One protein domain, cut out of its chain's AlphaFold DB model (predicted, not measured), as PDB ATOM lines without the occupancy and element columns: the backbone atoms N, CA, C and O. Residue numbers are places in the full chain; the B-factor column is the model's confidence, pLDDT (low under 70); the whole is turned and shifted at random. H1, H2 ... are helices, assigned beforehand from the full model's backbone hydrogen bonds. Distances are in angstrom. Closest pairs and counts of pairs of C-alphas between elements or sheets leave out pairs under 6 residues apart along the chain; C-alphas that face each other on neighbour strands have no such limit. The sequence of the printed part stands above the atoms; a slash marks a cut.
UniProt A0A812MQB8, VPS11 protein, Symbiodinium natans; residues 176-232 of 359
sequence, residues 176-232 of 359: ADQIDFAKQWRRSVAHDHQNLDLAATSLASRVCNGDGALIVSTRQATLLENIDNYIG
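AT A GLANCE: This is residues 176 to 232 of the 359 residues of the protein "VPS11 protein" of Symbiodinium natans (UniProt A0A812MQB8). The printed part is a loose U of three helices: H1 makes one limb, the long link of residues 189 to 202 turns round at one end, and H2 followed by H3 makes the other limb, heading back. H2 and H3 come one after the other, joined by a loop that bulges to the side, while H1 crosses their course at a slant and touches neither; residues 176 to 181 of H1 and residues 226 to 232, of which 226 to 231 belong to H3, stick out. There are 57 residues printed, with three named helices in the order H1, H2, H3 and no named strand, and the class is all helix. The whole is compact, with a radius of gyration of the C-alphas of 11.5 A and spans of 32 by 22 by 16 A.

IN THESE COORDINATES: H1 is residues 176 to 188, 18.0 A from first to last C-alpha, and begins at C-alpha 176 at (4.750, 4.333, -31.410). Residues 189 to 202 hold no named element. H2 is residues 203 to 208, with C-alpha 203 at (-2.221, 19.526, -15.988). H3, residues 218 to 231, is the longest helix, 19.9 A from first to last C-alpha, and ends at C-alpha 231 at (-8.931, 15.695, -37.744).

HOW THE PARTS SIT: H1 and H2 are close but not clearly touching; their closest C-alphas, those of Arg 186 and Ala 204, are 6.9 A apart. Their lines stand at a steep tilt of 47 degrees, opposite ways. H1 and H3 are also close but not clearly touching, with the C-alphas of Ala 182 and Gln 220 closest at 7.8 A. They run opposite ways at a steep tilt of 53 degrees. H2 and H3 touch, and H3 does so with residues 220 to 224 alone; the closest C-alphas are those of Val 207 and Ala 221, 5.4 A apart. These two run the same way at a shallow tilt of 26 degrees. In H1, H2 and H3 every O i to N i+4 pair of the backbone is within hydrogen-bond range.

THE WHOLE: The two C-alphas farthest apart are those of Ala 176 and Leu 198, 34.2 A. Without the stretches that stand free, the body has 44 residues and spans 24 by 21 by 15 A. The printed part has no cut. The link from H1 to H2, 14 residues, is long, and the link from H2 to H3, 9 residues, is short but not tight. The mean pLDDT of the printed part is 91.0, and no printed residue is under 70.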
ATOM      1  N   ALA A 176       4.743   5.117 -32.642       86.12
ATOM      2  CA  ALA A 176       4.750   4.333 -31.410       86.12
ATOM      3  C   ALA A 176       5.565   4.987 -30.273       86.12
ATOM      4  O   ALA A 176       5.044   5.104 -29.163       86.12
ATOM      5  N   ASP A 177       6.778   5.488 -30.540       89.38
ATOM      6  CA  ASP A 177       7.622   6.159 -29.539       89.38
ATOM      7  C   ASP A 177       6.975   7.461 -29.045       89.38
ATOM      8  O   ASP A 177       6.993   7.769 -27.850       89.38
ATOM      9  N   GLN A 178       6.349   8.224 -29.948       86.94
ATOM     10  CA  GLN A 178       5.627   9.451 -29.588       86.94
ATOM     11  C   GLN A 178       4.387   9.149 -28.736       86.94
ATOM     12  O   GLN A 178       4.132   9.826 -27.735       86.94
ATOM     13  N   ILE A 179       3.641   8.102 -29.098       89.44
ATOM     14  CA  ILE A 179       2.499   7.592 -28.337       89.44
ATOM     15  C   ILE A 179       2.948   7.124 -26.944       89.44
ATOM     16  O   ILE A 179       2.280   7.427 -25.953       89.44
ATOM     17  N   ASP A 180       4.068   6.410 -26.832       93.62
ATOM     18  CA  ASP A 180       4.566   5.903 -25.553       93.62
ATOM     19  C   ASP A 180       5.151   7.013 -24.672       93.62
ATOM     20  O   ASP A 180       4.867   7.038 -23.471       93.62
ATOM     21  N   PHE A 181       5.819   8.014 -25.254       91.50
ATOM     22  CA  PHE A 181       6.185   9.249 -24.554       91.50
ATOM     23  C   PHE A 181       4.945   9.990 -24.025       91.50
ATOM     24  O   PHE A 181       4.918  10.404 -22.862       91.50
ATOM     25  N   ALA A 182       3.879  10.108 -24.825       91.00
ATOM     26  CA  ALA A 182       2.624  10.730 -24.401       91.00
ATOM     27  C   ALA A 182       1.924   9.934 -23.278       91.00
ATOM     28  O   ALA A 182       1.468  10.523 -22.293       91.00
ATOM     29  N   LYS A 183       1.894   8.593 -23.362       94.31
ATOM     30  CA  LYS A 183       1.408   7.712 -22.280       94.31
ATOM     31  C   LYS A 183       2.239   7.875 -21.005       94.31
ATOM     32  O   LYS A 183       1.666   7.909 -19.915       94.31
ATOM     33  N   GLN A 184       3.566   7.956 -21.124       95.75
ATOM     34  CA  GLN A 184       4.469   8.126 -19.989       95.75
ATOM     35  C   GLN A 184       4.227   9.478 -19.316       95.75
ATOM     36  O   GLN A 184       3.907   9.495 -18.130       95.75
ATOM     37  N   TRP A 185       4.261  10.580 -20.074       94.94
ATOM     38  CA  TRP A 185       3.946  11.929 -19.588       94.94
ATOM     39  C   TRP A 185       2.582  11.989 -18.889       94.94
ATOM     40  O   TRP A 185       2.474  12.549 -17.795       94.94
ATOM     41  N   ARG A 186       1.552  11.349 -19.462       94.62
ATOM     42  CA  ARG A 186       0.216  11.289 -18.854       94.62
ATOM     43  C   ARG A 186       0.230  10.605 -17.485       94.62
ATOM     44  O   ARG A 186      -0.456  11.059 -16.576       94.62
ATOM     45  N   ARG A 187       1.003   9.525 -17.331       95.12
ATOM     46  CA  ARG A 187       1.105   8.753 -16.079       95.12
ATOM     47  C   ARG A 187       2.003   9.406 -15.028       95.12
ATOM     48  O   ARG A 187       1.701   9.262 -13.850       95.12
ATOM     49  N   SER A 188       3.097  10.060 -15.425       94.75
ATOM     50  CA  SER A 188       4.118  10.558 -14.488       94.75
ATOM     51  C   SER A 188       4.038  12.051 -14.177       94.75
ATOM     52  O   SER A 188       4.421  12.436 -13.080       94.75
ATOM     53  N   VAL A 189       3.563  12.889 -15.105       95.31
ATOM     54  CA  VAL A 189       3.571  14.359 -14.956       95.31
ATOM     55  C   VAL A 189       2.154  14.927 -14.945       95.31
ATOM     56  O   VAL A 189       1.811  15.727 -14.076       95.31
ATOM     57  N   ALA A 190       1.315  14.514 -15.900       94.88
ATOM     58  CA  ALA A 190       0.062  15.212 -16.196       94.88
ATOM     59  C   ALA A 190      -1.034  15.059 -15.120       94.88
ATOM     60  O   ALA A 190      -1.965  15.868 -15.062       94.88
ATOM     61  N   HIS A 191      -0.913  14.033 -14.274       94.38
ATOM     62  CA  HIS A 191      -1.779  13.765 -13.122       94.38
ATOM     63  C   HIS A 191      -1.043  13.886 -11.772       94.38
ATOM     64  O   HIS A 191      -1.599  13.502 -10.745       94.38
ATOM     65  N   ASP A 192       0.191  14.404 -11.749       95.56
ATOM     66  CA  ASP A 192       0.913  14.617 -10.493       95.56
ATOM     67  C   ASP A 192       0.305  15.790  -9.704       95.56
ATOM     68  O   ASP A 192       0.074  16.873 -10.243       95.56
ATOM     69  N   HIS A 193       0.084  15.577  -8.406       95.12
ATOM     70  CA  HIS A 193      -0.425  16.571  -7.466       95.12
ATOM     71  C   HIS A 193       0.420  17.854  -7.407       95.12
ATOM     72  O   HIS A 193      -0.122  18.922  -7.134       95.12
ATOM     73  N   GLN A 194       1.724  17.772  -7.701       95.06
ATOM     74  CA  GLN A 194       2.615  18.939  -7.757       95.06
ATOM     75  C   GLN A 194       2.311  19.876  -8.939       95.06
ATOM     76  O   GLN A 194       2.661  21.052  -8.886       95.06
ATOM     77  N   ASN A 195       1.640  19.370  -9.980       93.62
ATOM     78  CA  ASN A 195       1.273  20.116 -11.186       93.62
ATOM     79  C   ASN A 195      -0.219  20.512 -11.218       93.62
ATOM     80  O   ASN A 195      -0.724  20.915 -12.270       93.62
ATOM     81  N   LEU A 196      -0.934  20.380 -10.094       94.06
ATOM     82  CA  LEU A 196      -2.292  20.906  -9.941       94.06
ATOM     83  C   LEU A 196      -2.265  22.436  -9.859       94.06
ATOM     84  O   LEU A 196      -1.371  23.024  -9.252       94.06
ATOM     85  N   ASP A 197      -3.268  23.084 -10.446       93.19
ATOM     86  CA  ASP A 197      -3.480  24.517 -10.247       93.19
ATOM     87  C   ASP A 197      -4.212  24.825  -8.922       93.19
ATOM     88  O   ASP A 197      -4.599  23.938  -8.156       93.19
ATOM     89  N   LEU A 198      -4.440  26.114  -8.657       93.81
ATOM     90  CA  LEU A 198      -5.182  26.587  -7.480       93.81
ATOM     91  C   LEU A 198      -6.659  26.142  -7.453       93.81
ATOM     92  O   LEU A 198      -7.287  26.202  -6.398       93.81
ATOM     93  N   ALA A 199      -7.212  25.711  -8.588       95.00
ATOM     94  CA  ALA A 199      -8.560  25.165  -8.719       95.00
ATOM     95  C   ALA A 199      -8.582  23.621  -8.643       95.00
ATOM     96  O   ALA A 199      -9.628  23.011  -8.866       95.00
ATOM     97  N   ALA A 200      -7.445  22.994  -8.309       94.31
ATOM     98  CA  ALA A 200      -7.232  21.548  -8.299       94.31
ATOM     99  C   ALA A 200      -7.518  20.860  -9.652       94.31
ATOM    100  O   ALA A 200      -7.834  19.667  -9.696       94.31
ATOM    101  N   THR A 201      -7.375  21.580 -10.769       95.25
ATOM    102  CA  THR A 201      -7.443  20.991 -12.109       95.25
ATOM    103  C   THR A 201      -6.105  20.349 -12.479       95.25
ATOM    104  O   THR A 201      -5.026  20.871 -12.185       95.25
ATOM    105  N   SER A 202      -6.167  19.173 -13.108       95.12
ATOM    106  CA  SER A 202      -4.966  18.458 -13.551       95.12
ATOM    107  C   SER A 202      -4.327  19.116 -14.769       95.12
ATOM    108  O   SER A 202      -5.024  19.596 -15.666       95.12
ATOM    109  N   LEU A 203      -2.996  19.058 -14.841       94.12
ATOM    110  CA  LEU A 203      -2.221  19.526 -15.988       94.12
ATOM    111  C   LEU A 203      -2.713  18.887 -17.301       94.12
ATOM    112  O   LEU A 203      -2.813  19.578 -18.310       94.12
ATOM    113  N   ALA A 204      -3.104  17.606 -17.266       94.38
ATOM    114  CA  ALA A 204      -3.765  16.923 -18.380       94.38
ATOM    115  C   ALA A 204      -5.036  17.654 -18.849       94.38
ATOM    116  O   ALA A 204      -5.177  17.933 -20.035       94.38
ATOM    117  N   SER A 205      -5.939  17.999 -17.923       93.00
ATOM    118  CA  SER A 205      -7.187  18.701 -18.251       93.00
ATOM    119  C   SER A 205      -6.934  20.092 -18.823       93.00
ATOM    120  O   SER A 205      -7.664  20.513 -19.711       93.00
ATOM    121  N   ARG A 206      -5.912  20.805 -18.337       93.12
ATOM    122  CA  ARG A 206      -5.559  22.136 -18.848       93.12
ATOM    123  C   ARG A 206      -4.978  22.074 -20.263       93.12
ATOM    124  O   ARG A 206      -5.379  22.873 -21.101       93.12
ATOM    125  N   VAL A 207      -4.121  21.087 -20.557       92.81
ATOM    126  CA  VAL A 207      -3.648  20.813 -21.931       92.81
ATOM    127  C   VAL A 207      -4.823  20.483 -22.858       92.81
ATOM    128  O   VAL A 207      -4.927  21.078 -23.922       92.81
ATOM    129  N   CYS A 208      -5.732  19.593 -22.444       90.81
ATOM    130  CA  CYS A 208      -6.912  19.232 -23.243       90.81
ATOM    131  C   CYS A 208      -7.914  20.381 -23.443       90.81
ATOM    132  O   CYS A 208      -8.678  20.346 -24.398       90.81
ATOM    133  N   ASN A 209      -7.900  21.398 -22.578       90.81
ATOM    134  CA  ASN A 209      -8.724  22.602 -22.709       90.81
ATOM    135  C   ASN A 209      -8.010  23.744 -23.468       90.81
ATOM    136  O   ASN A 209      -8.497  24.873 -23.450       90.81
ATOM    137  N   GLY A 210      -6.843  23.495 -24.080       88.56
ATOM    138  CA  GLY A 210      -6.108  24.503 -24.854       88.56
ATOM    139  C   GLY A 210      -5.530  25.661 -24.027       88.56
ATOM    140  O   GLY A 210      -5.355  26.762 -24.545       88.56
ATOM    141  N   ASP A 211      -5.246  25.457 -22.735       90.69
ATOM    142  CA  ASP A 211      -4.722  26.519 -21.866       90.69
ATOM    143  C   ASP A 211      -3.282  26.921 -22.261       90.69
ATOM    144  O   ASP A 211      -2.294  26.258 -21.935       90.69
ATOM    145  N   GLY A 212      -3.164  28.058 -22.950       82.38
ATOM    146  CA  GLY A 212      -1.892  28.615 -23.416       82.38
ATOM    147  C   GLY A 212      -0.930  29.083 -22.312       82.38
ATOM    148  O   GLY A 212       0.208  29.435 -22.618       82.38
ATOM    149  N   ALA A 213      -1.325  29.083 -21.031       86.00
ATOM    150  CA  ALA A 213      -0.446  29.471 -19.923       86.00
ATOM    151  C   ALA A 213       0.531  28.358 -19.472       86.00
ATOM    152  O   ALA A 213       1.289  28.547 -18.513       86.00
ATOM    153  N   LEU A 214       0.531  27.182 -20.116       84.38
ATOM    154  CA  LEU A 214       1.350  26.032 -19.713       84.38
ATOM    155  C   LEU A 214       2.777  26.072 -20.287       84.38
ATOM    156  O   LEU A 214       3.075  25.482 -21.325       84.38
ATOM    157  N   ILE A 215       3.697  26.656 -19.516       84.81
ATOM    158  CA  ILE A 215       5.150  26.636 -19.789       84.81
ATOM    159  C   ILE A 215       5.733  25.204 -19.752       84.81
ATOM    160  O   ILE A 215       6.684  24.899 -20.462       84.81
ATOM    161  N   VAL A 216       5.174  24.308 -18.927       86.50
ATOM    162  CA  VAL A 216       5.735  22.959 -18.677       86.50
ATOM    163  C   VAL A 216       5.302  21.914 -19.722       86.50
ATOM    164  O   VAL A 216       5.974  20.897 -19.881       86.50
ATOM    165  N   SER A 217       4.214  22.161 -20.462       87.81
ATOM    166  CA  SER A 217       3.589  21.174 -21.367       87.81
ATOM    167  C   SER A 217       3.328  21.706 -22.778       87.81
ATOM    168  O   SER A 217       2.466  21.184 -23.486       87.81
ATOM    169  N   THR A 218       4.051  22.745 -23.209       89.31
ATOM    170  CA  THR A 218       3.834  23.397 -24.512       89.31
ATOM    171  C   THR A 218       3.915  22.403 -25.677       89.31
ATOM    172  O   THR A 218       3.073  22.437 -26.563       89.31
ATOM    173  N   ARG A 219       4.852  21.442 -25.638       87.19
ATOM    174  CA  ARG A 219       4.987  20.405 -26.683       87.19
ATOM    175  C   ARG A 219       3.737  19.526 -26.808       87.19
ATOM    176  O   ARG A 219       3.367  19.161 -27.917       87.19
ATOM    177  N   GLN A 220       3.102  19.176 -25.691       91.00
ATOM    178  CA  GLN A 220       1.880  18.373 -25.668       91.00
ATOM    179  C   GLN A 220       0.664  19.185 -26.120       91.00
ATOM    180  O   GLN A 220      -0.173  18.640 -26.831       91.00
ATOM    181  N   ALA A 221       0.593  20.471 -25.760       90.31
ATOM    182  CA  ALA A 221      -0.451  21.376 -26.239       90.31
ATOM    183  C   ALA A 221      -0.382  21.559 -27.765       90.31
ATOM    184  O   ALA A 221      -1.371  21.310 -28.441       90.31
ATOM    185  N   THR A 222       0.796  21.865 -28.322       89.56
ATOM    186  CA  THR A 222       0.989  21.986 -29.781       89.56
ATOM    187  C   THR A 222       0.747  20.665 -30.520       89.56
ATOM    188  O   THR A 222       0.225  20.667 -31.630       89.56
ATOM    189  N   LEU A 223       1.094  19.514 -29.927       87.50
ATOM    190  CA  LEU A 223       0.770  18.213 -30.523       87.50
ATOM    191  C   LEU A 223      -0.747  17.978 -30.580       87.50
ATOM    192  O   LEU A 223      -1.235  17.503 -31.600       87.50
ATOM    193  N   LEU A 224      -1.476  18.315 -29.511       88.81
ATOM    194  CA  LEU A 224      -2.933  18.203 -29.468       88.81
ATOM    195  C   LEU A 224      -3.583  19.147 -30.492       88.81
ATOM    196  O   LEU A 224      -4.348  18.691 -31.328       88.81
ATOM    197  N   GLU A 225      -3.174  20.417 -30.506       89.56
ATOM    198  CA  GLU A 225      -3.619  21.431 -31.471       89.56
ATOM    199  C   GLU A 225      -3.405  20.978 -32.925       89.56
ATOM    200  O   GLU A 225      -4.297  21.117 -33.759       89.56
ATOM    201  N   ASN A 226      -2.251  20.382 -33.244       88.19
ATOM    202  CA  ASN A 226      -1.997  19.828 -34.576       88.19
ATOM    203  C   ASN A 226      -2.933  18.653 -34.909       88.19
ATOM    204  O   ASN A 226      -3.400  18.560 -36.042       88.19
ATOM    205  N   ILE A 227      -3.224  17.772 -33.947       87.81
ATOM    206  CA  ILE A 227      -4.150  16.642 -34.126       87.81
ATOM    207  C   ILE A 227      -5.584  17.147 -34.338       87.81
ATOM    208  O   ILE A 227      -6.237  16.721 -35.290       87.81
ATOM    209  N   ASP A 228      -6.053  18.080 -33.511       88.44
ATOM    210  CA  ASP A 228      -7.409  18.630 -33.587       88.44
ATOM    211  C   ASP A 228      -7.623  19.379 -34.914       88.44
ATOM    212  O   ASP A 228      -8.622  19.150 -35.598       88.44
ATOM    213  N   ASN A 229      -6.633  20.169 -35.354       86.88
ATOM    214  CA  ASN A 229      -6.627  20.823 -36.668       86.88
ATOM    215  C   ASN A 229      -6.586  19.827 -37.845       86.88
ATOM    216  O   ASN A 229      -7.172  20.091 -38.897       86.88
ATOM    217  N   TYR A 230      -5.898  18.689 -37.701       86.81
ATOM    218  CA  TYR A 230      -5.780  17.678 -38.760       86.81
ATOM    219  C   TYR A 230      -7.063  16.849 -38.924       86.81
ATOM    220  O   TYR A 230      -7.497  16.586 -40.049       86.81
ATOM    221  N   ILE A 231      -7.678  16.462 -37.802       88.44
ATOM    222  CA  ILE A 231      -8.931  15.695 -37.744       88.44
ATOM    223  C   ILE A 231     -10.148  16.611 -37.980       88.44
ATOM    224  O   ILE A 231     -11.185  16.147 -38.445       88.44
ATOM    225  N   GLY A 232     -10.035  17.917 -37.717       86.19
ATOM    226  CA  GLY A 232     -11.153  18.861 -37.802       86.19
ATOM    227  C   GLY A 232     -12.115  18.756 -36.614       86.19
ATOM    228  O   GLY A 232     -13.307  19.012 -36.765       86.19
TER     229      GLY A 232